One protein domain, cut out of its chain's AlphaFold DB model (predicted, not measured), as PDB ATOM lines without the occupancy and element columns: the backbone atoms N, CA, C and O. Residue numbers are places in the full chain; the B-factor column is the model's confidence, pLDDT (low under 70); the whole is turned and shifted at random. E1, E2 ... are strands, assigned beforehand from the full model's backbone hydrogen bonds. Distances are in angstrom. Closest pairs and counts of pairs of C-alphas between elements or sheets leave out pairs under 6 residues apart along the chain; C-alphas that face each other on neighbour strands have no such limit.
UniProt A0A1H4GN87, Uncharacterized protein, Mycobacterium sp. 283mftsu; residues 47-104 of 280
ATOM      1  N   ILE A  47     -29.053 -19.258  30.233       94.00
ATOM      2  CA  ILE A  47     -29.721 -18.010  30.601       94.00
ATOM      3  C   ILE A  47     -29.850 -17.881  32.114       94.00
ATOM      4  O   ILE A  47     -30.275 -18.812  32.799       94.00
ATOM      5  N   SER A  48     -29.551 -16.692  32.620       96.31
ATOM      6  CA  SER A  48     -29.782 -16.299  33.999       96.31
ATOM      7  C   SER A  48     -30.396 -14.907  34.052       96.31
ATOM      8  O   SER A  48     -30.045 -14.026  33.268       96.31
ATOM      9  N   VAL A  49     -31.362 -14.716  34.945       97.12
ATOM     10  CA  VAL A  49     -32.051 -13.435  35.134       97.12
ATOM     11  C   VAL A  49     -32.180 -13.179  36.623       97.12
ATOM     12  O   VAL A  49     -32.728 -14.011  37.349       97.12
ATOM     13  N   SER A  50     -31.731 -12.010  37.063       96.69
ATOM     14  CA  SER A  50     -31.888 -11.519  38.427       96.69
ATOM     15  C   SER A  50     -32.519 -10.132  38.397       96.69
ATOM     16  O   SER A  50     -32.165  -9.302  37.562       96.69
ATOM     17  N   HIS A  51     -33.472  -9.895  39.291       95.62
ATOM     18  CA  HIS A  51     -34.133  -8.604  39.443       95.62
ATOM     19  C   HIS A  51     -34.374  -8.325  40.924       95.62
ATOM     20  O   HIS A  51     -34.910  -9.187  41.621       95.62
ATOM     21  N   ASP A  52     -34.002  -7.135  41.395       91.88
ATOM     22  CA  ASP A  52     -34.173  -6.693  42.785       91.88
ATOM     23  C   ASP A  52     -33.578  -7.647  43.841       91.88
ATOM     24  O   ASP A  52     -34.105  -7.783  44.943       91.88
ATOM     25  N   GLY A  53     -32.468  -8.326  43.531       86.50
ATOM     26  CA  GLY A  53     -31.869  -9.324  44.431       86.50
ATOM     27  C   GLY A  53     -32.445 -10.731  44.290       86.50
ATOM     28  O   GLY A  53     -31.808 -11.703  44.696       86.50
ATOM     29  N   ASP A  54     -33.600 -10.871  43.650       88.50
ATOM     30  CA  ASP A  54     -34.217 -12.165  43.420       88.50
ATOM     31  C   ASP A  54     -33.726 -12.763  42.103       88.50
ATOM     32  O   ASP A  54     -33.994 -12.252  41.010       88.50
ATOM     33  N   VAL A  55     -33.067 -13.913  42.184       88.44
ATOM     34  CA  VAL A  55     -32.768 -14.722  41.002       88.44
ATOM     35  C   VAL A  55     -34.066 -15.366  40.498       88.44
ATOM     36  O   VAL A  55     -34.702 -16.144  41.207       88.44
ATOM     37  N   LYS A  56     -34.481 -15.030  39.272       84.94
ATOM     38  CA  LYS A  56     -35.744 -15.488  38.663       84.94
ATOM     39  C   LYS A  56     -35.558 -16.706  37.760       84.94
ATOM     40  O   LYS A  56     -36.452 -17.546  37.676       84.94
ATOM     41  N   VAL A  57     -34.421 -16.805  37.071       86.00
ATOM     42  CA  VAL A  57     -34.103 -17.905  36.148       86.00
ATOM     43  C   VAL A  57     -32.622 -18.226  36.267       86.00
ATOM     44  O   VAL A  57     -31.817 -17.305  36.281       86.00
ATOM     45  N   VAL A  58     -32.272 -19.513  36.301       88.44
ATOM     46  CA  VAL A  58     -30.898 -20.001  36.105       88.44
ATOM     47  C   VAL A  58     -30.960 -21.274  35.272       88.44
ATOM     48  O   VAL A  58     -31.648 -22.227  35.642       88.44
ATOM     49  N   LYS A  59     -30.273 -21.282  34.133       87.94
ATOM     50  CA  LYS A  59     -30.115 -22.441  33.256       87.94
ATOM     51  C   LYS A  59     -28.717 -22.415  32.643       87.94
ATOM     52  O   LYS A  59     -28.299 -21.382  32.122       87.94
ATOM     53  N   GLY A  60     -28.027 -23.553  32.670       88.38
ATOM     54  CA  GLY A  60     -26.670 -23.658  32.134       88.38
ATOM     55  C   GLY A  60     -25.639 -22.909  32.984       88.38
ATOM     56  O   GLY A  60     -25.765 -22.895  34.207       88.38
ATOM     57  N   THR A  61     -24.626 -22.316  32.345       92.88
ATOM     58  CA  THR A  61     -23.491 -21.658  33.034       92.88
ATOM     59  C   THR A  61     -23.594 -20.130  33.132       92.88
ATOM     60  O   THR A  61     -22.767 -19.497  33.783       92.88
ATOM     61  N   ALA A  62     -24.621 -19.522  32.533       95.56
ATOM     62  CA  ALA A  62     -24.853 -18.080  32.616       95.56
ATOM     63  C   ALA A  62     -25.099 -17.624  34.067       95.56
ATOM     64  O   ALA A  62     -25.848 -18.264  34.812       95.56
ATOM     65  N   THR A  63     -24.534 -16.478  34.448       96.88
ATOM     66  CA  THR A  63     -24.639 -15.921  35.804       96.88
ATOM     67  C   THR A  63     -25.182 -14.498  35.768       96.88
ATOM     68  O   THR A  63     -24.595 -13.622  35.143       96.88
ATOM     69  N   ALA A  64     -26.290 -14.253  36.470       97.75
ATOM     70  CA  ALA A  64     -26.869 -12.926  36.634       97.75
ATOM     71  C   ALA A  64     -27.034 -12.598  38.120       97.75
ATOM     72  O   ALA A  64     -27.679 -13.344  38.861       97.75
ATOM     73  N   VAL A  65     -26.484 -11.461  38.541       97.31
ATOM     74  CA  VAL A  65     -26.563 -10.952  39.912       97.31
ATOM     75  C   VAL A  65     -27.152  -9.553  39.872       97.31
ATOM     76  O   VAL A  65     -26.625  -8.674  39.202       97.31
ATOM     77  N   SER A  66     -28.235  -9.322  40.604       97.00
ATOM     78  CA  SER A  66     -28.743  -7.973  40.834       97.00
ATOM     79  C   SER A  66     -28.821  -7.688  42.324       97.00
ATOM     80  O   SER A  66     -29.012  -8.602  43.121       97.00
ATOM     81  N   SER A  67     -28.662  -6.430  42.716       94.69
ATOM     82  CA  SER A  67     -28.987  -5.980  44.065       94.69
ATOM     83  C   SER A  67     -29.406  -4.513  44.062       94.69
ATOM     84  O   SER A  67     -28.929  -3.706  43.262       94.69
ATOM     85  N   GLY A  68     -30.310  -4.179  44.979       89.69
ATOM     86  CA  GLY A  68     -30.919  -2.857  45.077       89.69
ATOM     87  C   GLY A  68     -32.126  -2.674  44.152       89.69
ATOM     88  O   GLY A  68     -32.387  -3.465  43.249       89.69
ATOM     89  N   ARG A  69     -32.929  -1.658  44.470       94.31
ATOM     90  CA  ARG A  69     -34.287  -1.481  43.943       94.31
ATOM     91  C   ARG A  69     -34.285  -1.091  42.465       94.31
ATOM     92  O   ARG A  69     -33.612  -0.140  42.090       94.31
ATOM     93  N   GLY A  70     -35.131  -1.734  41.669       94.75
ATOM     94  CA  GLY A  70     -35.260  -1.568  40.223       94.75
ATOM     95  C   GLY A  70     -34.131  -2.202  39.407       94.75
ATOM     96  O   GLY A  70     -34.157  -2.112  38.180       94.75
ATOM     97  N   SER A  71     -33.124  -2.805  40.041       97.50
ATOM     98  CA  SER A  71     -31.931  -3.270  39.334       97.50
ATOM     99  C   SER A  71     -32.177  -4.619  38.665       97.50
ATOM    100  O   SER A  71     -32.805  -5.509  39.235       97.50
ATOM    101  N   THR A  72     -31.679  -4.785  37.442       98.38
ATOM    102  CA  THR A  72     -31.917  -5.977  36.617       98.38
ATOM    103  C   THR A  72     -30.628  -6.436  35.954       98.38
ATOM    104  O   THR A  72     -29.966  -5.661  35.267       98.38
ATOM    105  N   ALA A  73     -30.302  -7.714  36.115       98.50
ATOM    106  CA  ALA A  73     -29.205  -8.373  35.427       98.50
ATOM    107  C   ALA A  73     -29.739  -9.525  34.571       98.50
ATOM    108  O   ALA A  73     -30.507 -10.364  35.047       98.50
ATOM    109  N   VAL A  74     -29.318  -9.572  33.311       98.44
ATOM    110  CA  VAL A  74     -29.668 -10.623  32.353       98.44
ATOM    111  C   VAL A  74     -28.389 -11.145  31.717       98.44
ATOM    112  O   VAL A  74     -27.699 -10.407  31.021       98.44
ATOM    113  N   ALA A  75     -28.091 -12.419  31.933       98.12
ATOM    114  CA  ALA A  75     -26.985 -13.112  31.293       98.12
ATOM    115  C   ALA A  75     -27.541 -14.174  30.344       98.12
ATOM    116  O   ALA A  75     -28.387 -14.985  30.729       98.12
ATOM    117  N   HIS A  76     -27.096 -14.156  29.097       96.50
ATOM    118  CA  HIS A  76     -27.489 -15.080  28.052       96.50
ATOM    119  C   HIS A  76     -26.253 -15.499  27.251       96.50
ATOM    120  O   HIS A  76     -25.485 -14.669  26.776       96.50
ATOM    121  N   GLY A  77     -26.062 -16.804  27.086       92.94
ATOM    122  CA  GLY A  77     -24.851 -17.373  26.502       92.94
ATOM    123  C   GLY A  77     -24.028 -18.143  27.528       92.94
ATOM    124  O   GLY A  77     -24.121 -17.922  28.736       92.94
ATOM    125  N   PHE A  78     -23.252 -19.098  27.029       93.38
ATOM    126  CA  PHE A  78     -22.363 -19.906  27.852       93.38
ATOM    127  C   PHE A  78     -21.317 -19.010  28.525       93.38
ATOM    128  O   PHE A  78     -20.729 -18.153  27.868       93.38
ATOM    129  N   ASP A  79     -21.149 -19.184  29.832       93.94
ATOM    130  CA  ASP A  79     -20.222 -18.438  30.694       93.94
ATOM    131  C   ASP A  79     -20.413 -16.912  30.658       93.94
ATOM    132  O   ASP A  79     -19.527 -16.150  31.032       93.94
ATOM    133  N   SER A  80     -21.590 -16.447  30.230       97.62
ATOM    134  CA  SER A  80     -21.938 -15.028  30.286       97.62
ATOM    135  C   SER A  80     -22.154 -14.562  31.729       97.62
ATOM    136  O   SER A  80     -22.724 -15.285  32.555       97.62
ATOM    137  N   TYR A  81     -21.743 -13.326  32.020       98.38
ATOM    138  CA  TYR A  81     -21.850 -12.710  33.340       98.38
ATOM    139  C   TYR A  81     -22.515 -11.335  33.270       98.38
ATOM    140  O   TYR A  81     -22.034 -10.432  32.586       98.38
ATOM    141  N   ALA A  82     -23.602 -11.156  34.018       98.62
ATOM    142  CA  ALA A  82     -24.270  -9.872  34.183       98.62
ATOM    143  C   ALA A  82     -24.381  -9.493  35.663       98.62
ATOM    144  O   ALA A  82     -24.902 -10.264  36.469       98.62
ATOM    145  N   GLU A  83     -23.967  -8.277  36.013       98.62
ATOM    146  CA  GLU A  83     -24.071  -7.739  37.369       98.62
ATOM    147  C   GLU A  83     -24.711  -6.351  37.369       98.62
ATOM    148  O   GLU A  83     -24.207  -5.436  36.724       98.62
ATOM    149  N   ALA A  84     -25.794  -6.177  38.126       98.44
ATOM    150  CA  ALA A  84     -26.495  -4.905  38.282       98.44
ATOM    151  C   ALA A  84     -26.696  -4.558  39.766       98.44
ATOM    152  O   ALA A  84     -27.644  -5.029  40.396       98.44
ATOM    153  N   THR A  85     -25.821  -3.734  40.340       97.12
ATOM    154  CA  THR A  85     -25.850  -3.382  41.772       97.12
ATOM    155  C   THR A  85     -26.041  -1.887  41.973       97.12
ATOM    156  O   THR A  85     -25.336  -1.090  41.363       97.12
ATOM    157  N   GLY A  86     -26.980  -1.482  42.829       95.50
ATOM    158  CA  GLY A  86     -27.355  -0.076  43.032       95.50
ATOM    159  C   GLY A  86     -28.852   0.137  42.824       95.50
ATOM    160  O   GLY A  86     -29.639  -0.783  43.034       95.50
ATOM    161  N   THR A  87     -29.271   1.340  42.434       97.44
ATOM    162  CA  THR A  87     -30.697   1.624  42.182       97.44
ATOM    163  C   THR A  87     -30.971   1.741  40.689       97.44
ATOM    164  O   THR A  87     -30.380   2.576  40.017       97.44
ATOM    165  N   ASN A  88     -31.913   0.953  40.171       97.94
ATOM    166  CA  ASN A  88     -32.348   1.000  38.775       97.94
ATOM    167  C   ASN A  88     -31.196   0.804  37.770       97.94
ATOM    168  O   ASN A  88     -31.179   1.407  36.701       97.94
ATOM    169  N   ASN A  89     -30.208  -0.018  38.130       98.44
ATOM    170  CA  ASN A  89     -29.097  -0.351  37.245       98.44
ATOM    171  C   ASN A  89     -29.474  -1.535  36.350       98.44
ATOM    172  O   ASN A  89     -30.174  -2.453  36.781       98.44
ATOM    173  N   HIS A  90     -29.001  -1.537  35.106       98.75
ATOM    174  CA  HIS A  90     -29.355  -2.553  34.120       98.75
ATOM    175  C   HIS A  90     -28.113  -3.141  33.451       98.75
ATOM    176  O   HIS A  90     -27.383  -2.441  32.753       98.75
ATOM    177  N   ALA A  91     -27.895  -4.443  33.616       98.75
ATOM    178  CA  ALA A  91     -26.802  -5.167  32.978       98.75
ATOM    179  C   ALA A  91     -27.338  -6.270  32.064       98.75
ATOM    180  O   ALA A  91     -28.178  -7.078  32.463       98.75
ATOM    181  N   THR A  92     -26.852  -6.322  30.827       98.81
ATOM    182  CA  THR A  92     -27.184  -7.383  29.871       98.81
ATOM    183  C   THR A  92     -25.931  -7.912  29.200       98.81
ATOM    184  O   THR A  92     -25.322  -7.206  28.402       98.81
ATOM    185  N   ALA A  93     -25.583  -9.161  29.490       98.62
ATOM    186  CA  ALA A  93     -24.545  -9.911  28.797       98.62
ATOM    187  C   ALA A  93     -25.219 -10.939  27.884       98.62
ATOM    188  O   ALA A  93     -26.019 -11.744  28.352       98.62
ATOM    189  N   ASN A  94     -24.970 -10.879  26.580       97.19
ATOM    190  CA  ASN A  94     -25.611 -11.721  25.578       97.19
ATOM    191  C   ASN A  94     -24.585 -12.261  24.578       97.19
ATOM    192  O   ASN A  94     -24.526 -11.790  23.457       97.19
ATOM    193  N   GLY A  95     -23.780 -13.236  24.965       94.56
ATOM    194  CA  GLY A  95     -22.684 -13.759  24.153       94.56
ATOM    195  C   GLY A  95     -21.840 -14.738  24.958       94.56
ATOM    196  O   GLY A  95     -21.838 -14.682  26.190       94.56
ATOM    197  N   PHE A  96     -21.135 -15.641  24.280       95.69
ATOM    198  CA  PHE A  96     -20.187 -16.551  24.931       95.69
ATOM    199  C   PHE A  96     -19.120 -15.744  25.685       95.69
ATOM    200  O   PHE A  96     -18.517 -14.860  25.083       95.69
ATOM    201  N   GLY A  97     -18.933 -16.000  26.982       95.94
ATOM    202  CA  GLY A  97     -17.943 -15.291  27.811       95.94
ATOM    203  C   GLY A  97     -18.181 -13.780  27.974       95.94
ATOM    204  O   GLY A  97     -17.348 -13.073  28.539       95.94
ATOM    205  N   SER A  98     -19.308 -13.249  27.484       98.50
ATOM    206  CA  SER A  98     -19.594 -11.813  27.557       98.50
ATOM    207  C   SER A  98     -19.828 -11.350  28.997       98.50
ATOM    208  O   SER A  98     -20.426 -12.062  29.805       98.50
ATOM    209  N   THR A  99     -19.385 -10.133  29.308       98.81
ATOM    210  CA  THR A  99     -19.433  -9.544  30.650       98.81
ATOM    211  C   THR A  99     -20.090  -8.167  30.614       98.81
ATOM    212  O   THR A  99     -19.611  -7.260  29.937       98.81
ATOM    213  N   ALA A 100     -21.168  -7.976  31.374       98.81
ATOM    214  CA  ALA A 100     -21.837  -6.688  31.536       98.81
ATOM    215  C   ALA A 100     -21.978  -6.329  33.018       98.81
ATOM    216  O   ALA A 100     -22.597  -7.068  33.780       98.81
ATOM    217  N   ILE A 101     -21.439  -5.184  33.437       98.81
ATOM    218  CA  ILE A 101     -21.449  -4.750  34.839       98.81
ATOM    219  C   ILE A 101     -21.981  -3.320  34.932       98.81
ATOM    220  O   ILE A 101     -21.325  -2.377  34.503       98.81
ATOM    221  N   ALA A 102     -23.155  -3.152  35.532       98.62
ATOM    222  CA  ALA A 102     -23.753  -1.867  35.872       98.62
ATOM    223  C   ALA A 102     -23.755  -1.693  37.400       98.62
ATOM    224  O   ALA A 102     -24.628  -2.219  38.091       98.62
ATOM    225  N   LYS A 103     -22.760  -0.991  37.953       95.50
ATOM    226  CA  LYS A 103     -22.504  -0.980  39.405       95.50
ATOM    227  C   LYS A 103     -22.435   0.415  40.011       95.50
ATOM    228  O   LYS A 103     -21.958   1.361  39.389       95.50
ATOM    229  N   GLY A 104     -22.823   0.508  41.280       90.56
ATOM    230  CA  GLY A 104     -22.807   1.756  42.042       90.56
ATOM    231  C   GLY A 104     -23.875   2.751  41.578       90.56
ATOM    232  O   GLY A 104     -24.481   2.590  40.522       90.56
TER     233      GLY A 104
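What this domain is: This is residues 47 to 104 of the 280 residues of an uncharacterized protein of Mycobacterium sp. 283mftsu (UniProt A0A1H4GN87). The chain is wound in stacked, flattened turns, a small solenoid whose two walls are sheets face to face: E3, E5 and E7 in one wall, E4 and E6 with E1 in the other. The hairpin of E1 and E2 lies at one end of the stack, with E2 as the end strand, and E7 ends the stack at the opposite end. The printed part has 58 residues with no named helix and seven strands, E1 to E7 in chain order, and its class is all strand. One sheet has the order E2, E1, E4, E6 and is mixed; the other has the order E3, E5, E7 and is parallel. The whole is compact, with a radius of gyration of the C-alphas of 9.7 A, and spans 27 by 18 by 9 A, only just flat.

How they stand to each other: The larger sheet runs E2, residues 54 to 59, E1, residues 47 to 51, E4, residues 72 to 76, and E6, residues 90 to 94, with E2 and E6 as edge strands. E1 and E2 form a hairpin, antiparallel at 178 degrees, with N 49 and O 57 2.9 A apart, within hydrogen-bond range. E1 and E4 are antiparallel at 179 degrees, with N 48 and O 75 at 2.8 A. E4 and E6 are parallel at 2 degrees, with N 76 and O 93 at 2.7 A. The other sheet runs E3, residues 63 to 67, E5, residues 81 to 87, and E7, residues 99 to 104. E3 and E5 are parallel at 6 degrees, with N 84 and O 65 at 2.8 A; E5 and E7 are parallel at 16 degrees, with N 102 and O 83 at 2.8 A. Between the sheets, the closest C-alphas of E1 and E3 are those of Ser 48 and Ala 64, 5.2 A apart. Those of E4 and E5 are Ala 75 and Ala 82, 5.1 A, and those of E6 and E7 are Ala 93 and Ala 100, 5.0 A. E2 is apart from E5, E6 and E7.

Where its parts are: E1 begins at C-alpha 47, (-29.721, -18.010, 30.601), and spans 13.6 A; E2 spans 15.0 A and E3 13.6 A. E4 spans 13.3 A, E5, the longest strand with 7 residues, 19.0 A, and E6 13.1 A. E7 spans 16.4 A and ends at C-alpha 104, (-22.807, 1.756, 42.042).

The domain as a whole: The two C-alphas farthest apart, those of Arg 69 and Phe 96, are separated by 28.1 A. The printed part has no cut, and the six links between the strands are tight. The mean pLDDT of the printed part is 95.3, and no printed residue is under 70.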